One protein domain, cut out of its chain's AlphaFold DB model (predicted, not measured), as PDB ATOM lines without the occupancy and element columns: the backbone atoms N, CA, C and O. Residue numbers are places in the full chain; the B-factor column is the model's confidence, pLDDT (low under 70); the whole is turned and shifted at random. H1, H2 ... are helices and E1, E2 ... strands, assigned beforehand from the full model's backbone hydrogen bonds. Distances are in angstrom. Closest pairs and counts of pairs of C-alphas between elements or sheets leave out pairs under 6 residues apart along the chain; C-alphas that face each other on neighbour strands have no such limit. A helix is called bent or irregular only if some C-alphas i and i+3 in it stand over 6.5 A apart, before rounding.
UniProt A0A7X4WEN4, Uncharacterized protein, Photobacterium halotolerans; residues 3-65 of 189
ATOM      1  N   GLU A   3     -40.911  34.711  25.842       64.06
ATOM      2  CA  GLU A   3     -40.455  36.094  25.966       64.06
ATOM      3  C   GLU A   3     -39.236  36.223  26.896       64.06
ATOM      4  O   GLU A   3     -38.259  36.899  26.566       64.06
ATOM      5  N   THR A   4     -39.243  35.511  28.024       66.69
ATOM      6  CA  THR A   4     -38.134  35.487  28.993       66.69
ATOM      7  C   THR A   4     -36.877  34.849  28.400       66.69
ATOM      8  O   THR A   4     -35.779  35.379  28.572       66.69
ATOM      9  N   ILE A   5     -37.034  33.775  27.618       69.88
ATOM     10  CA  ILE A   5     -35.929  33.124  26.891       69.88
ATOM     11  C   ILE A   5     -35.345  34.078  25.840       69.88
ATOM     12  O   ILE A   5     -34.128  34.234  25.754       69.88
ATOM     13  N   GLY A   6     -36.198  34.786  25.091       67.75
ATOM     14  CA  GLY A   6     -35.756  35.780  24.110       67.75
ATOM     15  C   GLY A   6     -34.990  36.951  24.738       67.75
ATOM     16  O   GLY A   6     -33.991  37.409  24.184       67.75
ATOM     17  N   LYS A   7     -35.412  37.420  25.920       68.81
ATOM     18  CA  LYS A   7     -34.698  38.462  26.679       68.81
ATOM     19  C   LYS A   7     -33.341  37.965  27.191       68.81
ATOM     20  O   LYS A   7     -32.349  38.678  27.042       68.81
ATOM     21  N   ALA A   8     -33.280  36.743  27.720       68.81
ATOM     22  CA  ALA A   8     -32.037  36.124  28.180       68.81
ATOM     23  C   ALA A   8     -31.034  35.917  27.030       68.81
ATOM     24  O   ALA A   8     -29.878  36.324  27.148       68.81
ATOM     25  N   ALA A   9     -31.480  35.386  25.887       69.69
ATOM     26  CA  ALA A   9     -30.636  35.172  24.708       69.69
ATOM     27  C   ALA A   9     -29.994  36.477  24.209       69.69
ATOM     28  O   ALA A   9     -28.790  36.535  23.975       69.69
ATOM     29  N   ARG A  10     -30.765  37.572  24.160       72.69
ATOM     30  CA  ARG A  10     -30.241  38.900  23.794       72.69
ATOM     31  C   ARG A  10     -29.187  39.421  24.770       72.69
ATOM     32  O   ARG A  10     -28.330  40.203  24.370       72.69
ATOM     33  N   HIS A  11     -29.268  39.056  26.047       73.19
ATOM     34  CA  HIS A  11     -28.270  39.456  27.035       73.19
ATOM     35  C   HIS A  11     -26.973  38.651  26.874       73.19
ATOM     36  O   HIS A  11     -25.881  39.217  26.906       73.19
ATOM     37  N   VAL A  12     -27.101  37.352  26.602       74.31
ATOM     38  CA  VAL A  12     -25.986  36.445  26.292       74.31
ATOM     39  C   VAL A  12     -25.253  36.886  25.021       74.31
ATOM     40  O   VAL A  12     -24.027  36.972  25.025       74.31
ATOM     41  N   ASP A  13     -25.981  37.270  23.969       76.00
ATOM     42  CA  ASP A  13     -25.400  37.762  22.711       76.00
ATOM     43  C   ASP A  13     -24.678  39.114  22.839       76.00
ATOM     44  O   ASP A  13     -23.877  39.470  21.977       76.00
ATOM     45  N   LYS A  14     -24.919  39.868  23.918       81.25
ATOM     46  CA  LYS A  14     -24.179  41.103  24.226       81.25
ATOM     47  C   LYS A  14     -22.895  40.845  25.015       81.25
ATOM     48  O   LYS A  14     -22.083  41.757  25.164       81.25
ATOM     49  N   ASN A  15     -22.694  39.632  25.528       89.62
ATOM     50  CA  ASN A  15     -21.501  39.301  26.292       89.62
ATOM     51  C   ASN A  15     -20.298  39.134  25.352       89.62
ATOM     52  O   ASN A  15     -20.210  38.176  24.583       89.62
ATOM     53  N   LEU A  16     -19.337  40.054  25.458       90.12
ATOM     54  CA  LEU A  16     -18.156  40.110  24.594       90.12
ATOM     55  C   LEU A  16     -17.323  38.819  24.621       90.12
ATOM     56  O   LEU A  16     -16.815  38.409  23.578       90.12
ATOM     57  N   LYS A  17     -17.255  38.119  25.762       91.56
ATOM     58  CA  LYS A  17     -16.558  36.827  25.872       91.56
ATOM     59  C   LYS A  17     -17.237  35.754  25.039       91.56
ATOM     60  O   LYS A  17     -16.568  34.988  24.349       91.56
ATOM     61  N   ILE A  18     -18.565  35.706  25.078       90.81
ATOM     62  CA  ILE A  18     -19.353  34.724  24.326       90.81
ATOM     63  C   ILE A  18     -19.240  35.008  22.832       90.81
ATOM     64  O   ILE A  18     -18.924  34.103  22.060       90.81
ATOM     65  N   VAL A  19     -19.400  36.272  22.432       91.50
ATOM     66  CA  VAL A  19     -19.246  36.691  21.035       91.50
ATOM     67  C   VAL A  19     -17.845  36.357  20.519       91.50
ATOM     68  O   VAL A  19     -17.714  35.767  19.445       91.50
ATOM     69  N   LYS A  20     -16.797  36.665  21.293       94.31
ATOM     70  CA  LYS A  20     -15.414  36.392  20.899       94.31
ATOM     71  C   LYS A  20     -15.126  34.898  20.784       94.31
ATOM     72  O   LYS A  20     -14.568  34.466  19.780       94.31
ATOM     73  N   ARG A  21     -15.556  34.088  21.756       93.06
ATOM     74  CA  ARG A  21     -15.388  32.624  21.716       93.06
ATOM     75  C   ARG A  21     -16.130  31.995  20.544       93.06
ATOM     76  O   ARG A  21     -15.553  31.164  19.848       93.06
ATOM     77  N   ARG A  22     -17.366  32.434  20.286       93.44
ATOM     78  CA  ARG A  22     -18.146  32.008  19.118       93.44
ATOM     79  C   ARG A  22     -17.409  32.351  17.825       93.44
ATOM     80  O   ARG A  22     -17.228  31.478  16.981       93.44
ATOM     81  N   SER A  23     -16.914  33.581  17.704       95.06
ATOM     82  CA  SER A  23     -16.109  33.993  16.554       95.06
ATOM     83  C   SER A  23     -14.862  33.133  16.386       95.06
ATOM     84  O   SER A  23     -14.596  32.690  15.276       95.06
ATOM     85  N   ASN A  24     -14.103  32.877  17.451       95.44
ATOM     86  CA  ASN A  24     -12.881  32.077  17.373       95.44
ATOM     87  C   ASN A  24     -13.180  30.627  16.955       95.44
ATOM     88  O   ASN A  24     -12.470  30.084  16.110       95.44
ATOM     89  N   LEU A  25     -14.249  30.021  17.490       95.12
ATOM     90  CA  LEU A  25     -14.701  28.683  17.098       95.12
ATOM     91  C   LEU A  25     -14.958  28.619  15.588       95.12
ATOM     92  O   LEU A  25     -14.352  27.807  14.894       95.12
ATOM     93  N   TYR A  26     -15.809  29.504  15.063       96.25
ATOM     94  CA  TYR A  26     -16.156  29.486  13.642       96.25
ATOM     95  C   TYR A  26     -15.002  29.921  12.732       96.25
ATOM     96  O   TYR A  26     -14.903  29.408  11.617       96.25
ATOM     97  N   SER A  27     -14.087  30.780  13.194       95.38
ATOM     98  CA  SER A  27     -12.833  31.074  12.485       95.38
ATOM     99  C   SER A  27     -11.968  29.824  12.337       95.38
ATOM    100  O   SER A  27     -11.526  29.507  11.233       95.38
ATOM    101  N   ASN A  28     -11.781  29.065  13.420       95.50
ATOM    102  CA  ASN A  28     -10.991  27.834  13.403       95.50
ATOM    103  C   ASN A  28     -11.621  26.768  12.493       95.50
ATOM    104  O   ASN A  28     -10.930  26.171  11.667       95.50
ATOM    105  N   LEU A  29     -12.940  26.576  12.581       96.31
ATOM    106  CA  LEU A  29     -13.665  25.625  11.732       96.31
ATOM    107  C   LEU A  29     -13.686  26.046  10.255       96.31
ATOM    108  O   LEU A  29     -13.619  25.199   9.363       96.31
ATOM    109  N   SER A  30     -13.719  27.351   9.971       94.62
ATOM    110  CA  SER A  30     -13.617  27.863   8.599       94.62
ATOM    111  C   SER A  30     -12.257  27.549   7.979       94.62
ATOM    112  O   SER A  30     -12.198  27.184   6.805       94.62
ATOM    113  N   ASN A  31     -11.178  27.586   8.764       94.56
ATOM    114  CA  ASN A  31      -9.835  27.230   8.296       94.56
ATOM    115  C   ASN A  31      -9.640  25.715   8.107       94.56
ATOM    116  O   ASN A  31      -8.742  25.291   7.379       94.56
ATOM    117  N   TYR A  32     -10.495  24.883   8.708       95.81
ATOM    118  CA  TYR A  32     -10.435  23.430   8.579       95.81
ATOM    119  C   TYR A  32     -11.480  22.907   7.583       95.81
ATOM    120  O   TYR A  32     -12.652  22.716   7.900       95.81
ATOM    121  N   HIS A  33     -11.049  22.666   6.342       92.81
ATOM    122  CA  HIS A  33     -11.927  22.316   5.214       92.81
ATOM    123  C   HIS A  33     -12.724  21.013   5.385       92.81
ATOM    124  O   HIS A  33     -13.747  20.850   4.727       92.81
ATOM    125  N   LYS A  34     -12.284  20.096   6.257       96.94
ATOM    126  CA  LYS A  34     -12.963  18.811   6.484       96.94
ATOM    127  C   LYS A  34     -14.270  18.940   7.272       96.94
ATOM    128  O   LYS A  34     -15.065  18.009   7.260       96.94
ATOM    129  N   VAL A  35     -14.505  20.066   7.948       96.56
ATOM    130  CA  VAL A  35     -15.764  20.318   8.666       96.56
ATOM    131  C   VAL A  35     -16.762  21.004   7.735       96.56
ATOM    132  O   VAL A  35     -16.509  22.110   7.250       96.56
ATOM    133  N   THR A  36     -17.905  20.357   7.513       96.56
ATOM    134  CA  THR A  36     -18.989  20.811   6.622       96.56
ATOM    135  C   THR A  36     -20.189  21.399   7.368       96.56
ATOM    136  O   THR A  36     -20.920  22.210   6.796       96.56
ATOM    137  N   SER A  37     -20.367  21.064   8.645       96.69
ATOM    138  CA  SER A  37     -21.416  21.603   9.513       96.69
ATOM    139  C   SER A  37     -21.047  21.453  10.992       96.69
ATOM    140  O   SER A  37     -20.118  20.727  11.344       96.69
ATOM    141  N   VAL A  38     -21.772  22.163  11.856       96.50
ATOM    142  CA  VAL A  38     -21.759  21.985  13.315       96.50
ATOM    143  C   VAL A  38     -23.193  21.783  13.774       96.50
ATOM    144  O   VAL A  38     -24.034  22.631  13.494       96.50
ATOM    145  N   GLY A  39     -23.457  20.680  14.465       94.44
ATOM    146  CA  GLY A  39     -24.722  20.424  15.144       94.44
ATOM    147  C   GLY A  39     -24.647  20.825  16.616       94.44
ATOM    148  O   GLY A  39     -23.603  20.673  17.256       94.44
ATOM    149  N   ILE A  40     -25.724  21.407  17.140       91.25
ATOM    150  CA  ILE A  40     -25.866  21.765  18.552       91.25
ATOM    151  C   ILE A  40     -27.188  21.185  19.040       91.25
ATOM    152  O   ILE A  40     -28.247  21.589  18.561       91.25
ATOM    153  N   ASN A  41     -27.119  20.288  20.019       90.19
ATOM    154  CA  ASN A  41     -28.288  19.712  20.672       90.19
ATOM    155  C   ASN A  41     -28.260  20.018  22.180       90.19
ATOM    156  O   ASN A  41     -27.195  20.067  22.801       90.19
ATOM    157  N   VAL A  42     -29.435  20.268  22.755       87.25
ATOM    158  CA  VAL A  42     -29.632  20.400  24.197       87.25
ATOM    159  C   VAL A  42     -30.119  19.052  24.706       87.25
ATOM    160  O   VAL A  42     -31.163  18.576  24.279       87.25
ATOM    161  N   LEU A  43     -29.368  18.454  25.625       88.44
ATOM    162  CA  LEU A  43     -29.694  17.150  26.193       88.44
ATOM    163  C   LEU A  43     -30.186  17.296  27.634       88.44
ATOM    164  O   LEU A  43     -29.742  18.186  28.371       88.44
ATOM    165  N   TYR A  44     -31.076  16.402  28.044       86.50
ATOM    166  CA  TYR A  44     -31.398  16.165  29.444       86.50
ATOM    167  C   TYR A  44     -30.211  15.504  30.180       86.50
ATOM    168  O   TYR A  44     -29.275  15.012  29.544       86.50
ATOM    169  N   PRO A  45     -30.202  15.476  31.530       88.69
ATOM    170  CA  PRO A  45     -29.142  14.809  32.296       88.69
ATOM    171  C   PRO A  45     -28.998  13.303  32.021       88.69
ATOM    172  O   PRO A  45     -27.939  12.741  32.283       88.69
ATOM    173  N   ASP A  46     -30.050  12.660  31.518       92.38
ATOM    174  CA  ASP A  46     -30.072  11.267  31.056       92.38
ATOM    175  C   ASP A  46     -29.625  11.107  29.590       92.38
ATOM    176  O   ASP A  46     -29.640   9.999  29.066       92.38
ATOM    177  N   PHE A  47     -29.148  12.193  28.968       84.69
ATOM    178  CA  PHE A  47     -28.690  12.290  27.580       84.69
ATOM    179  C   PHE A  47     -29.784  12.166  26.514       84.69
ATOM    180  O   PHE A  47     -29.455  12.110  25.329       84.69
ATOM    181  N   GLU A  48     -31.060  12.204  26.900       88.31
ATOM    182  CA  GLU A  48     -32.167  12.285  25.946       88.31
ATOM    183  C   GLU A  48     -32.250  13.680  25.307       88.31
ATOM    184  O   GLU A  48     -31.954  14.701  25.939       88.31
ATOM    185  N   GLU A  49     -32.656  13.741  24.038       85.19
ATOM    186  CA  GLU A  49     -32.751  14.998  23.293       85.19
ATOM    187  C   GLU A  49     -33.915  15.858  23.808       85.19
ATOM    188  O   GLU A  49     -35.066  15.425  23.863       85.19
ATOM    189  N   PHE A  50     -33.626  17.108  24.179       82.44
ATOM    190  CA  PHE A  50     -34.653  18.065  24.598       82.44
ATOM    191  C   PHE A  50     -35.372  18.689  23.394       82.44
ATOM    192  O   PHE A  50     -36.565  18.986  23.451       82.44
ATOM    193  N   VAL A  51     -34.625  18.942  22.316       83.69
ATOM    194  CA  VAL A  51     -35.075  19.592  21.078       83.69
ATOM    195  C   VAL A  51     -34.290  19.048  19.890       83.69
ATOM    196  O   VAL A  51     -33.176  18.567  20.060       83.69
ATOM    197  N   ASP A  52     -34.848  19.206  18.690       85.38
ATOM    198  CA  ASP A  52     -34.151  18.875  17.447       85.38
ATOM    199  C   ASP A  52     -32.789  19.581  17.353       85.38
ATOM    200  O   ASP A  52     -32.638  20.759  17.705       85.38
ATOM    201  N   GLU A  53     -31.802  18.863  16.815       90.69
ATOM    202  CA  GLU A  53     -30.455  19.384  16.617       90.69
ATOM    203  C   GLU A  53     -30.457  20.633  15.720       90.69
ATOM    204  O   GLU A  53     -30.938  20.643  14.583       90.69
ATOM    205  N   HIS A  54     -29.842  21.709  16.211       92.00
ATOM    206  CA  HIS A  54     -29.621  22.907  15.422       92.00
ATOM    207  C   HIS A  54     -28.337  22.783  14.599       92.00
ATOM    208  O   HIS A  54     -27.231  22.838  15.138       92.00
ATOM    209  N   ILE A  55     -28.484  22.677  13.277       95.62
ATOM    210  CA  ILE A  55     -27.355  22.500  12.360       95.62
ATOM    211  C   ILE A  55     -26.946  23.831  11.718       95.62
ATOM    212  O   ILE A  55     -27.686  24.442  10.945       95.62
ATOM    213  N   VAL A  56     -25.701  24.233  11.957       96.31
ATOM    214  CA  VAL A  56     -25.041  25.360  11.297       96.31
ATOM    215  C   VAL A  56     -24.182  24.846  10.144       96.31
ATOM    216  O   VAL A  56     -23.152  24.204  10.344       96.31
ATOM    217  N   GLN A  57     -24.588  25.157   8.915       97.75
ATOM    218  CA  GLN A  57     -23.848  24.797   7.702       97.75
ATOM    219  C   GLN A  57     -22.555  25.613   7.559       97.75
ATOM    220  O   GLN A  57     -22.523  26.798   7.900       97.75
ATOM    221  N   ARG A  58     -21.509  25.024   6.959       96.25
ATOM    222  CA  ARG A  58     -20.214  25.693   6.713       96.25
ATOM    223  C   ARG A  58     -20.355  27.031   5.988       96.25
ATOM    224  O   ARG A  58     -19.665  27.989   6.329       96.25
ATOM    225  N   ALA A  59     -21.272  27.123   5.023       96.19
ATOM    226  CA  ALA A  59     -21.557  28.362   4.290       96.19
ATOM    227  C   ALA A  59     -21.958  29.539   5.210       96.19
ATOM    228  O   ALA A  59     -21.754  30.701   4.850       96.19
ATOM    229  N   SER A  60     -22.475  29.236   6.404       96.44
ATOM    230  CA  SER A  60     -22.920  30.202   7.407       96.44
ATOM    231  C   SER A  60     -21.854  30.552   8.448       96.44
ATOM    232  O   SER A  60     -22.063  31.504   9.194       96.44
ATOM    233  N   PHE A  61     -20.709  29.859   8.514       96.12
ATOM    234  CA  PHE A  61     -19.689  30.099   9.553       96.12
ATOM    235  C   PHE A  61     -19.216  31.555   9.591       96.12
ATOM    236  O   PHE A  61     -19.107  32.143  10.665       96.12
ATOM    237  N   LYS A  62     -19.030  32.171   8.417       94.75
ATOM    238  CA  LYS A  62     -18.633  33.582   8.283       94.75
ATOM    239  C   LYS A  62     -19.572  34.561   8.996       94.75
ATOM    240  O   LYS A  62     -19.120  35.617   9.418       94.75
ATOM    241  N   ASN A  63     -20.848  34.209   9.170       94.44
ATOM    242  CA  ASN A  63     -21.840  35.069   9.820       94.44
ATOM    243  C   ASN A  63     -21.601  35.186  11.334       94.44
ATOM    244  O   ASN A  63     -22.115  36.099  11.971       94.44
ATOM    245  N   PHE A  64     -20.826  34.263  11.908       93.62
ATOM    246  CA  PHE A  64     -20.508  34.231  13.333       93.62
ATOM    247  C   PHE A  64     -19.107  34.765  13.646       93.62
ATOM    248  O   PHE A  64     -18.746  34.856  14.821       93.62
ATOM    249  N   ILE A  65     -18.319  35.104  12.621       94.25
ATOM    250  CA  ILE A  65     -16.952  35.604  12.758       94.25
ATOM    251  C   ILE A  65     -16.981  37.130  12.834       94.25
ATOM    252  O   ILE A  65     -17.534  37.804  11.967       94.25
TER     253      ILE A  65
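AT A GLANCE: This is residues 3 to 65 of the 189 residues of an uncharacterized protein of Photobacterium halotolerans (UniProt A0A7X4WEN4). The model is an open, C-shaped frame: a two-stranded hairpin, E1 and E2, makes one side, helices H2 and H3 pack together at one end of it, and H1 sticks out from the far end of H2, making a corner with it. The long loop of the hairpin, residues 41 to 53, extends away from H2 and H3. The printed part has 63 residues, with three named helices and two named strands in the order H1, H2, E1, E2, H3; the class is mostly helix and the sheet is antiparallel. The whole is loose, with a radius of gyration of the C-alphas of 13.7 A, and spans 34 by 28 by 17 A.

HOW THE PARTS SIT: E1, residues 37 to 40, and E2, residues 54 to 57, form an antiparallel hairpin at 164 degrees, with N 38 and O 56 at 2.9 A and N 54 and O 40 at 2.8 A, within hydrogen-bond range. H3, residues 58 to 64, follows E2 by a tight link, with no residue between. H2, residues 16 to 31, touches H3 at a shallow tilt of 28 degrees, opposite ways; their closest C-alphas, of Tyr 26 and Phe 61, are 5.4 A apart. H2 and E2 are apart. H1, residues 3 to 12, is close to H2 but not clearly touching, about perpendicular at 75 degrees, with the closest C-alphas, of Val 12 and Ile 18, 7.1 A apart. H1 is apart from E1, E2 and H3. In H1 and H2 every O i to N i+4 pair is within hydrogen-bond range; in H3 0 of 3 are, beside 3 of 4 O i to N i+3 pairs.

IN THESE COORDINATES: H2 measures 22.4 A from first to last C-alpha, H1 14.5 A, H3 10.8 A, E1 10.1 A and E2 9.8 A. H1 begins at C-alpha 3 (-40.455, 36.094, 25.966), and H3 ends at C-alpha 64 (-20.508, 34.231, 13.333). H3 is irregular: C-alphas 59 and 62 are 7.2 A apart.

THE WHOLE: The two C-alphas farthest apart, of Glu 3 and His 33, are 37.9 A from each other. The printed part has no cut, and the link from E1 to E2, 13 residues, is long. Residues 3 to 12 stand free. The mean pLDDT of the printed part is 88.6, and residues 3 to 9 are under 70.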